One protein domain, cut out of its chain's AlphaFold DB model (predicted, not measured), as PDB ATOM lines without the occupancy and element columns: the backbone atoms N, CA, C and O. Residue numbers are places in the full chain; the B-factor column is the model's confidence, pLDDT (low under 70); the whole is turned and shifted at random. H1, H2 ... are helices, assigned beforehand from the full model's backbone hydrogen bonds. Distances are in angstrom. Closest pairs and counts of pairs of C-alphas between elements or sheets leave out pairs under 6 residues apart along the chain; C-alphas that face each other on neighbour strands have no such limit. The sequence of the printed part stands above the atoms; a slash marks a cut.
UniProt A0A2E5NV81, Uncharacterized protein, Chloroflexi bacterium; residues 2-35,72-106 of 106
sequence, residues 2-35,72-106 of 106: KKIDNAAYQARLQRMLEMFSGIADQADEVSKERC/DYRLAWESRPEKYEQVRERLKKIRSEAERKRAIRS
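AT A GLANCE: This is residues 2 to 35 and 72 to 106 of the 106 residues of an uncharacterized protein of Chloroflexi bacterium (UniProt A0A2E5NV81). Two long helices make an open T: H1 is the bar, H3 is the stem that sticks out sideways from H1's middle stretch with residues 85 to 106, and the short H2 sits at the joint between them. H1 and H3 themselves stay apart, and H2 packs on H1. The printed part has 69 residues with three named helices, in the order H1, H2, H3, and no named strand; the class is all helix. The whole is extended, with a radius of gyration of the C-alphas of 19.4 A, and flat, spanning 50 by 50 by 17 A.

HOW THE PARTS SIT: Start with H1, residues 6 to 33, and look at its residues 19 to 27, which alone touch H2, residues 74 to 77. The closest C-alphas there are those of Ile 23 and Ala 76, 4.4 A apart. Go on to H3, residues 81 to 105: H2 and H3 are close but not clearly touching, the closest C-alphas being those of Leu 75 and Pro 81 at 6.1 A. H1 and H3 are apart. Of the O i to N i+4 pairs, 23 of 24 in H1 and 19 of 21 in H3 are within hydrogen-bond range; H2 is too short for such a pair.

IN THESE COORDINATES: Find C-alpha 6 at (37.315, -12.889, -13.863); from there H1 runs 41.8 A to C-alpha 33 at (15.497, 21.454, -23.381). H2 covers 5.7 A from Arg 74 to Trp 77. H3 runs 36.7 A from Pro 81 to C-alpha 105 at (-10.228, -13.898, 5.355).

THE WHOLE: The two C-alphas farthest apart, those of Lys 32 and Ser 106, are 54.8 A apart. Residues 36 to 71 are not printed, and C-alphas 35 and 72 stand 15.5 A apart across this cut, which lies in the link from H1 to H2. The link from H2 to H3 is tight, with 3 residues. Look for pLDDT under 70 at residues 72 to 84 and at residue 106; the mean of the printed part is 82.3.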
ATOM      1  N   LYS A   2      38.221 -16.118  -1.623       77.69
ATOM      2  CA  LYS A   2      37.613 -16.889  -2.726       77.69
ATOM      3  C   LYS A   2      38.181 -16.397  -4.060       77.69
ATOM      4  O   LYS A   2      38.310 -15.191  -4.253       77.69
ATOM      5  N   LYS A   3      38.535 -17.326  -4.952       83.06
ATOM      6  CA  LYS A   3      39.029 -17.010  -6.299       83.06
ATOM      7  C   LYS A   3      37.906 -16.288  -7.050       83.06
ATOM      8  O   LYS A   3      36.800 -16.815  -7.142       83.06
ATOM      9  N   ILE A   4      38.169 -15.067  -7.502       84.50
ATOM     10  CA  ILE A   4      37.196 -14.286  -8.265       84.50
ATOM     11  C   ILE A   4      37.147 -14.871  -9.674       84.50
ATOM     12  O   ILE A   4      38.186 -15.023 -10.317       84.50
ATOM     13  N   ASP A   5      35.947 -15.195 -10.143       92.94
ATOM     14  CA  ASP A   5      35.720 -15.472 -11.556       92.94
ATOM     15  C   ASP A   5      35.880 -14.162 -12.338       92.94
ATOM     16  O   ASP A   5      35.065 -13.240 -12.229       92.94
ATOM     17  N   ASN A   6      36.972 -14.076 -13.096       92.56
ATOM     18  CA  ASN A   6      37.315 -12.889 -13.863       92.56
ATOM     19  C   ASN A   6      36.255 -12.591 -14.936       92.56
ATOM     20  O   ASN A   6      35.884 -11.434 -15.109       92.56
ATOM     21  N   ALA A   7      35.695 -13.619 -15.581       93.75
ATOM     22  CA  ALA A   7      34.688 -13.440 -16.623       93.75
ATOM     23  C   ALA A   7      33.382 -12.878 -16.043       93.75
ATOM     24  O   ALA A   7      32.841 -11.896 -16.554       93.75
ATOM     25  N   ALA A   8      32.907 -13.431 -14.921       91.81
ATOM     26  CA  ALA A   8      31.736 -12.895 -14.226       91.81
ATOM     27  C   ALA A   8      31.964 -11.468 -13.697       91.81
ATOM     28  O   ALA A   8      31.037 -10.655 -13.688       91.81
ATOM     29  N   TYR A   9      33.182 -11.147 -13.257       93.88
ATOM     30  CA  TYR A   9      33.546  -9.795 -12.837       93.88
ATOM     31  C   TYR A   9      33.512  -8.802 -14.007       93.88
ATOM     32  O   TYR A   9      32.840  -7.774 -13.905       93.88
ATOM     33  N   GLN A  10      34.136  -9.139 -15.139       96.00
ATOM     34  CA  GLN A  10      34.112  -8.308 -16.347       96.00
ATOM     35  C   GLN A  10      32.688  -8.100 -16.867       96.00
ATOM     36  O   GLN A  10      32.300  -6.975 -17.166       96.00
ATOM     37  N   ALA A  11      31.850  -9.139 -16.859       93.75
ATOM     38  CA  ALA A  11      30.445  -9.010 -17.240       93.75
ATOM     39  C   ALA A  11      29.667  -8.028 -16.339       93.75
ATOM     40  O   ALA A  11      28.745  -7.353 -16.794       93.75
ATOM     41  N   ARG A  12      30.014  -7.926 -15.049       92.50
ATOM     42  CA  ARG A  12      29.409  -6.937 -14.141       92.50
ATOM     43  C   ARG A  12      29.897  -5.523 -14.437       92.50
ATOM     44  O   ARG A  12      29.076  -4.612 -14.393       92.50
ATOM     45  N   LEU A  13      31.190  -5.350 -14.722       95.44
ATOM     46  CA  LEU A  13      31.757  -4.064 -15.139       95.44
ATOM     47  C   LEU A  13      31.120  -3.574 -16.436       95.44
ATOM     48  O   LEU A  13      30.662  -2.438 -16.483       95.44
ATOM     49  N   GLN A  14      31.000  -4.452 -17.430       93.50
ATOM     50  CA  GLN A  14      30.379  -4.132 -18.708       93.50
ATOM     51  C   GLN A  14      28.936  -3.649 -18.532       93.50
ATOM     52  O   GLN A  14      28.565  -2.604 -19.055       93.50
ATOM     53  N   ARG A  15      28.143  -4.339 -17.699       88.69
ATOM     54  CA  ARG A  15      26.781  -3.893 -17.371       88.69
ATOM     55  C   ARG A  15      26.740  -2.532 -16.678       88.69
ATOM     56  O   ARG A  15      25.818  -1.765 -16.920       88.69
ATOM     57  N   MET A  16      27.691  -2.240 -15.789       89.19
ATOM     58  CA  MET A  16      27.763  -0.926 -15.138       89.19
ATOM     59  C   MET A  16      28.102   0.172 -16.147       89.19
ATOM     60  O   MET A  16      27.463   1.217 -16.128       89.19
ATOM     61  N   LEU A  17      29.059  -0.082 -17.043       92.19
ATOM     62  CA  LEU A  17      29.409   0.824 -18.138       92.19
ATOM     63  C   LEU A  17      28.201   1.127 -19.024       92.19
ATOM     64  O   LEU A  17      27.898   2.291 -19.242       92.19
ATOM     65  N   GLU A  18      27.464   0.102 -19.453       86.50
ATOM     66  CA  GLU A  18      26.245   0.274 -20.253       86.50
ATOM     67  C   GLU A  18      25.205   1.161 -19.551       86.50
ATOM     68  O   GLU A  18      24.640   2.055 -20.176       86.50
ATOM     69  N   MET A  19      24.982   0.956 -18.247       81.38
ATOM     70  CA  MET A  19      24.057   1.790 -17.468       81.38
ATOM     71  C   MET A  19      24.537   3.239 -17.372       81.38
ATOM     72  O   MET A  19      23.752   4.155 -17.591       81.38
ATOM     73  N   PHE A  20      25.810   3.467 -17.039       85.12
ATOM     74  CA  PHE A  20      26.330   4.825 -16.874       85.12
ATOM     75  C   PHE A  20      26.397   5.593 -18.194       85.12
ATOM     76  O   PHE A  20      26.094   6.785 -18.195       85.12
ATOM     77  N   SER A  21      26.723   4.925 -19.302       86.88
ATOM     78  CA  SER A  21      26.667   5.536 -20.632       86.88
ATOM     79  C   SER A  21      25.241   5.957 -20.986       86.88
ATOM     80  O   SER A  21      25.030   7.111 -21.339       86.88
ATOM     81  N   GLY A  22      24.245   5.085 -20.774       82.12
ATOM     82  CA  GLY A  22      22.839   5.438 -21.005       82.12
ATOM     83  C   GLY A  22      22.363   6.632 -20.164       82.12
ATOM     84  O   GLY A  22      21.624   7.485 -20.659       82.12
ATOM     85  N   ILE A  23      22.840   6.747 -18.917       80.44
ATOM     86  CA  ILE A  23      22.532   7.896 -18.053       80.44
ATOM     87  C   ILE A  23      23.118   9.186 -18.629       80.44
ATOM     88  O   ILE A  23      22.432  10.207 -18.642       80.44
ATOM     89  N   ALA A  24      24.379   9.145 -19.065       85.31
ATOM     90  CA  ALA A  24      25.070  10.304 -19.617       85.31
ATOM     91  C   ALA A  24      24.397  10.793 -20.908       85.31
ATOM     92  O   ALA A  24      24.062  11.972 -20.996       85.31
ATOM     93  N   ASP A  25      24.103   9.882 -21.839       84.31
ATOM     94  CA  ASP A  25      23.456  10.207 -23.115       84.31
ATOM     95  C   ASP A  25      22.079  10.860 -22.893       84.31
ATOM     96  O   ASP A  25      21.765  11.908 -23.462       84.31
ATOM     97  N   GLN A  26      21.258  10.296 -22.000       82.25
ATOM     98  CA  GLN A  26      19.935  10.851 -21.705       82.25
ATOM     99  C   GLN A  26      20.015  12.200 -20.975       82.25
ATOM    100  O   GLN A  26      19.161  13.068 -21.178       82.25
ATOM    101  N   ALA A  27      21.008  12.387 -20.103       80.88
ATOM    102  CA  ALA A  27      21.232  13.664 -19.441       80.88
ATOM    103  C   ALA A  27      21.620  14.754 -20.449       80.88
ATOM    104  O   ALA A  27      21.117  15.875 -20.325       80.88
ATOM    105  N   ASP A  28      22.436  14.426 -21.451       83.62
ATOM    106  CA  ASP A  28      22.798  15.332 -22.544       83.62
ATOM    107  C   ASP A  28      21.570  15.739 -23.366       83.62
ATOM    108  O   ASP A  28      21.348  16.932 -23.585       83.62
ATOM    109  N   GLU A  29      20.711  14.787 -23.745       82.62
ATOM    110  CA  GLU A  29      19.478  15.091 -24.484       82.62
ATOM    111  C   GLU A  29      18.519  15.978 -23.678       82.62
ATOM    112  O   GLU A  29      18.088  17.029 -24.155       82.62
ATOM    113  N   VAL A  30      18.234  15.625 -22.420       78.50
ATOM    114  CA  VAL A  30      17.329  16.412 -21.562       78.50
ATOM    115  C   VAL A  30      17.891  17.808 -21.272       78.50
ATOM    116  O   VAL A  30      17.130  18.771 -21.141       78.50
ATOM    117  N   SER A  31      19.214  17.951 -21.176       79.94
ATOM    118  CA  SER A  31      19.857  19.241 -20.897       79.94
ATOM    119  C   SER A  31      19.695  20.257 -22.029       79.94
ATOM    120  O   SER A  31      19.769  21.456 -21.763       79.94
ATOM    121  N   LYS A  32      19.409  19.815 -23.264       83.12
ATOM    122  CA  LYS A  32      19.119  20.712 -24.399       83.12
ATOM    123  C   LYS A  32      17.819  21.491 -24.209       83.12
ATOM    124  O   LYS A  32      17.713  22.635 -24.647       83.12
ATOM    125  N   GLU A  33      16.837  20.881 -23.554       78.12
ATOM    126  CA  GLU A  33      15.497  21.454 -23.381       78.12
ATOM    127  C   GLU A  33      15.276  22.003 -21.968       78.12
ATOM    128  O   GLU A  33      14.534  22.974 -21.764       78.12
ATOM    129  N   ARG A  34      15.956  21.425 -20.971       77.94
ATOM    130  CA  ARG A  34      15.853  21.848 -19.576       77.94
ATOM    131  C   ARG A  34      16.357  23.280 -19.407       77.94
ATOM    132  O   ARG A  34      17.490  23.617 -19.732       77.94
ATOM    133  N   CYS A  35      15.537  24.131 -18.787       82.69
ATOM    134  CA  CYS A  35      15.968  25.483 -18.444       82.69
ATOM    135  C   CYS A  35      17.102  25.439 -17.393       82.69
ATOM    136  O   CYS A  35      16.862  24.947 -16.283       82.69
ATOM    137  N   ASP A  72      11.037  12.201 -17.587       66.31
ATOM    138  CA  ASP A  72      11.127  10.779 -17.274       66.31
ATOM    139  C   ASP A  72      12.572  10.284 -17.386       66.31
ATOM    140  O   ASP A  72      13.012   9.767 -18.410       66.31
ATOM    141  N   TYR A  73      13.320  10.430 -16.298       64.19
ATOM    142  CA  TYR A  73      14.698   9.956 -16.227       64.19
ATOM    143  C   TYR A  73      14.819   8.429 -16.097       64.19
ATOM    144  O   TYR A  73      15.931   7.915 -16.123       64.19
ATOM    145  N   ARG A  74      13.718   7.670 -15.980       65.88
ATOM    146  CA  ARG A  74      13.801   6.204 -15.841       65.88
ATOM    147  C   ARG A  74      14.429   5.551 -17.064       65.88
ATOM    148  O   ARG A  74      15.262   4.663 -16.910       65.88
ATOM    149  N   LEU A  75      14.118   6.067 -18.254       62.81
ATOM    150  CA  LEU A  75      14.741   5.645 -19.512       62.81
ATOM    151  C   LEU A  75      16.273   5.814 -19.506       62.81
ATOM    152  O   LEU A  75      16.951   5.105 -20.236       62.81
ATOM    153  N   ALA A  76      16.814   6.701 -18.659       60.72
ATOM    154  CA  ALA A  76      18.249   6.952 -18.541       60.72
ATOM    155  C   ALA A  76      19.008   5.804 -17.853       60.72
ATOM    156  O   ALA A  76      20.158   5.550 -18.183       60.72
ATOM    157  N   TRP A  77      18.406   5.120 -16.873       59.31
ATOM    158  CA  TRP A  77      19.104   4.126 -16.037       59.31
ATOM    159  C   TRP A  77      18.502   2.718 -16.090       59.31
ATOM    160  O   TRP A  77      19.091   1.772 -15.562       59.31
ATOM    161  N   GLU A  78      17.335   2.542 -16.711       65.81
ATOM    162  CA  GLU A  78      16.764   1.225 -16.976       65.81
ATOM    163  C   GLU A  78      17.223   0.702 -18.336       65.81
ATOM    164  O   GLU A  78      16.739   1.109 -19.381       65.81
ATOM    165  N   SER A  79      18.096  -0.308 -18.321       63.09
ATOM    166  CA  SER A  79      18.604  -0.978 -19.531       63.09
ATOM    167  C   SER A  79      17.527  -1.679 -20.382       63.09
ATOM    168  O   SER A  79      17.841  -2.222 -21.436       63.09
ATOM    169  N   ARG A  80      16.296  -1.800 -19.863       64.56
ATOM    170  CA  ARG A  80      15.149  -2.517 -20.455       64.56
ATOM    171  C   ARG A  80      13.825  -1.879 -20.011       64.56
ATOM    172  O   ARG A  80      13.126  -2.460 -19.170       64.56
ATOM    173  N   PRO A  81      13.489  -0.677 -20.496       63.44
ATOM    174  CA  PRO A  81      12.300   0.059 -20.065       63.44
ATOM    175  C   PRO A  81      10.987  -0.700 -20.336       63.44
ATOM    176  O   PRO A  81      10.042  -0.618 -19.554       63.44
ATOM    177  N   GLU A  82      10.940  -1.555 -21.356       66.75
ATOM    178  CA  GLU A  82       9.810  -2.443 -21.650       66.75
ATOM    179  C   GLU A  82       9.526  -3.460 -20.531       66.75
ATOM    180  O   GLU A  82       8.385  -3.880 -20.323       66.75
ATOM    181  N   LYS A  83      10.546  -3.836 -19.750       67.88
ATOM    182  CA  LYS A  83      10.361  -4.710 -18.587       67.88
ATOM    183  C   LYS A  83       9.765  -3.973 -17.398       67.88
ATOM    184  O   LYS A  83       9.113  -4.615 -16.577       67.88
ATOM    185  N   TYR A  84       9.952  -2.659 -17.295       69.69
ATOM    186  CA  TYR A  84       9.394  -1.874 -16.198       69.69
ATOM    187  C   TYR A  84       7.865  -1.935 -16.206       69.69
ATOM    188  O   TYR A  84       7.253  -2.226 -15.177       69.69
ATOM    189  N   GLU A  85       7.233  -1.744 -17.366       76.88
ATOM    190  CA  GLU A  85       5.773  -1.841 -17.469       76.88
ATOM    191  C   GLU A  85       5.269  -3.248 -17.148       76.88
ATOM    192  O   GLU A  85       4.308  -3.401 -16.394       76.88
ATOM    193  N   GLN A  86       5.967  -4.282 -17.623       81.06
ATOM    194  CA  GLN A  86       5.641  -5.675 -17.306       81.06
ATOM    195  C   GLN A  86       5.721  -5.949 -15.795       81.06
ATOM    196  O   GLN A  86       4.837  -6.596 -15.227       81.06
ATOM    197  N   VAL A  87       6.752  -5.429 -15.122       80.88
ATOM    198  CA  VAL A  87       6.912  -5.531 -13.664       80.88
ATOM    199  C   VAL A  87       5.824  -4.736 -12.942       80.88
ATOM    200  O   VAL A  87       5.218  -5.258 -12.006       80.88
ATOM    201  N   ARG A  88       5.511  -3.516 -13.392       81.88
ATOM    202  CA  ARG A  88       4.453  -2.668 -12.824       81.88
ATOM    203  C   ARG A  88       3.091  -3.354 -12.886       81.88
ATOM    204  O   ARG A  88       2.394  -3.420 -11.874       81.88
ATOM    205  N   GLU A  89       2.722  -3.899 -14.042       89.88
ATOM    206  CA  GLU A  89       1.459  -4.624 -14.212       89.88
ATOM    207  C   GLU A  89       1.422  -5.908 -13.376       89.88
ATOM    208  O   GLU A  89       0.405  -6.220 -12.751       89.88
ATOM    209  N   ARG A  90       2.548  -6.624 -13.267       88.75
ATOM    210  CA  ARG A  90       2.661  -7.775 -12.362       88.75
ATOM    211  C   ARG A  90       2.441  -7.377 -10.900       88.75
ATOM    212  O   ARG A  90       1.691  -8.055 -10.201       88.75
ATOM    213  N   LEU A  91       3.047  -6.284 -10.437       89.25
ATOM    214  CA  LEU A  91       2.888  -5.784  -9.065       89.25
ATOM    215  C   LEU A  91       1.440  -5.370  -8.769       89.25
ATOM    216  O   LEU A  91       0.926  -5.701  -7.701       89.25
ATOM    217  N   LYS A  92       0.755  -4.719  -9.721       93.69
ATOM    218  CA  LYS A  92      -0.680  -4.402  -9.604       93.69
ATOM    219  C   LYS A  92      -1.527  -5.663  -9.413       93.69
ATOM    220  O   LYS A  92      -2.388  -5.677  -8.535       93.69
ATOM    221  N   LYS A  93      -1.261  -6.724 -10.187       94.31
ATOM    222  CA  LYS A  93      -1.961  -8.016 -10.056       94.31
ATOM    223  C   LYS A  93      -1.714  -8.675  -8.699       94.31
ATOM    224  O   LYS A  93      -2.660  -9.102  -8.053       94.31
ATOM    225  N   ILE A  94      -0.461  -8.707  -8.238       92.81
ATOM    226  CA  ILE A  94      -0.116  -9.267  -6.919       92.81
ATOM    227  C   ILE A  94      -0.855  -8.513  -5.808       92.81
ATOM    228  O   ILE A  94      -1.408  -9.129  -4.895       92.81
ATOM    229  N   ARG A  95      -0.889  -7.179  -5.893       92.12
ATOM    230  CA  ARG A  95      -1.579  -6.333  -4.919       92.12
ATOM    231  C   ARG A  95      -3.082  -6.618  -4.877       92.12
ATOM    232  O   ARG A  95      -3.604  -6.844  -3.788       92.12
ATOM    233  N   SER A  96      -3.757  -6.648  -6.026       92.19
ATOM    234  CA  SER A  96      -5.205  -6.890  -6.080       92.19
ATOM    235  C   SER A  96      -5.579  -8.299  -5.616       92.19
ATOM    236  O   SER A  96      -6.589  -8.496  -4.942       92.19
ATOM    237  N   GLU A  97      -4.739  -9.293  -5.907       93.50
ATOM    238  CA  GLU A  97      -4.930 -10.661  -5.432       93.50
ATOM    239  C   GLU A  97      -4.740 -10.772  -3.910       93.50
ATOM    240  O   GLU A  97      -5.510 -11.459  -3.235       93.50
ATOM    241  N   ALA A  98      -3.763 -10.058  -3.344       91.12
ATOM    242  CA  ALA A  98      -3.570  -9.977  -1.898       91.12
ATOM    243  C   ALA A  98      -4.745  -9.277  -1.193       91.12
ATOM    244  O   ALA A  98      -5.173  -9.729  -0.132       91.12
ATOM    245  N   GLU A  99      -5.291  -8.208  -1.777       93.19
ATOM    246  CA  GLU A  99      -6.489  -7.516  -1.275       93.19
ATOM    247  C   GLU A  99      -7.711  -8.448  -1.277       93.19
ATOM    248  O   GLU A  99      -8.378  -8.574  -0.250       93.19
ATOM    249  N   ARG A 100      -7.937  -9.200  -2.363       91.12
ATOM    250  CA  ARG A 100      -8.994 -10.229  -2.426       91.12
ATOM    251  C   ARG A 100      -8.822 -11.305  -1.359       91.12
ATOM    252  O   ARG A 100      -9.776 -11.635  -0.665       91.12
ATOM    253  N   LYS A 101      -7.606 -11.838  -1.191       90.38
ATOM    254  CA  LYS A 101      -7.324 -12.862  -0.171       90.38
ATOM    255  C   LYS A 101      -7.555 -12.352   1.249       90.38
ATOM    256  O   LYS A 101      -7.996 -13.129   2.085       90.38
ATOM    257  N   ARG A 102      -7.273 -11.073   1.528       89.50
ATOM    258  CA  ARG A 102      -7.568 -10.446   2.828       89.50
ATOM    259  C   ARG A 102      -9.067 -10.285   3.054       89.50
ATOM    260  O   ARG A 102      -9.521 -10.615   4.137       89.50
ATOM    261  N   ALA A 103      -9.811  -9.856   2.035       84.75
ATOM    262  CA  ALA A 103     -11.263  -9.702   2.108       84.75
ATOM    263  C   ALA A 103     -12.004 -11.039   2.288       84.75
ATOM    264  O   ALA A 103     -13.032 -11.081   2.940       84.75
ATOM    265  N   ILE A 104     -11.477 -12.139   1.740       87.75
ATOM    266  CA  ILE A 104     -12.029 -13.492   1.949       87.75
ATOM    267  C   ILE A 104     -11.718 -14.020   3.364       87.75
ATOM    268  O   ILE A 104     -12.384 -14.929   3.851       87.75
ATOM    269  N   ARG A 105     -10.673 -13.489   4.014       75.25
ATOM    270  CA  ARG A 105     -10.228 -13.898   5.355       75.25
ATOM    271  C   ARG A 105     -10.836 -13.068   6.493       75.25
ATOM    272  O   ARG A 105     -10.589 -13.434   7.640       75.25
ATOM    273  N   SER A 106     -11.540 -11.972   6.191       58.16
ATOM    274  CA  SER A 106     -12.320 -11.170   7.150       58.16
ATOM    275  C   SER A 106     -13.779 -11.582   7.121       58.16
ATOM    276  O   SER A 106     -14.371 -11.682   8.211       58.16
TER     277      SER A 106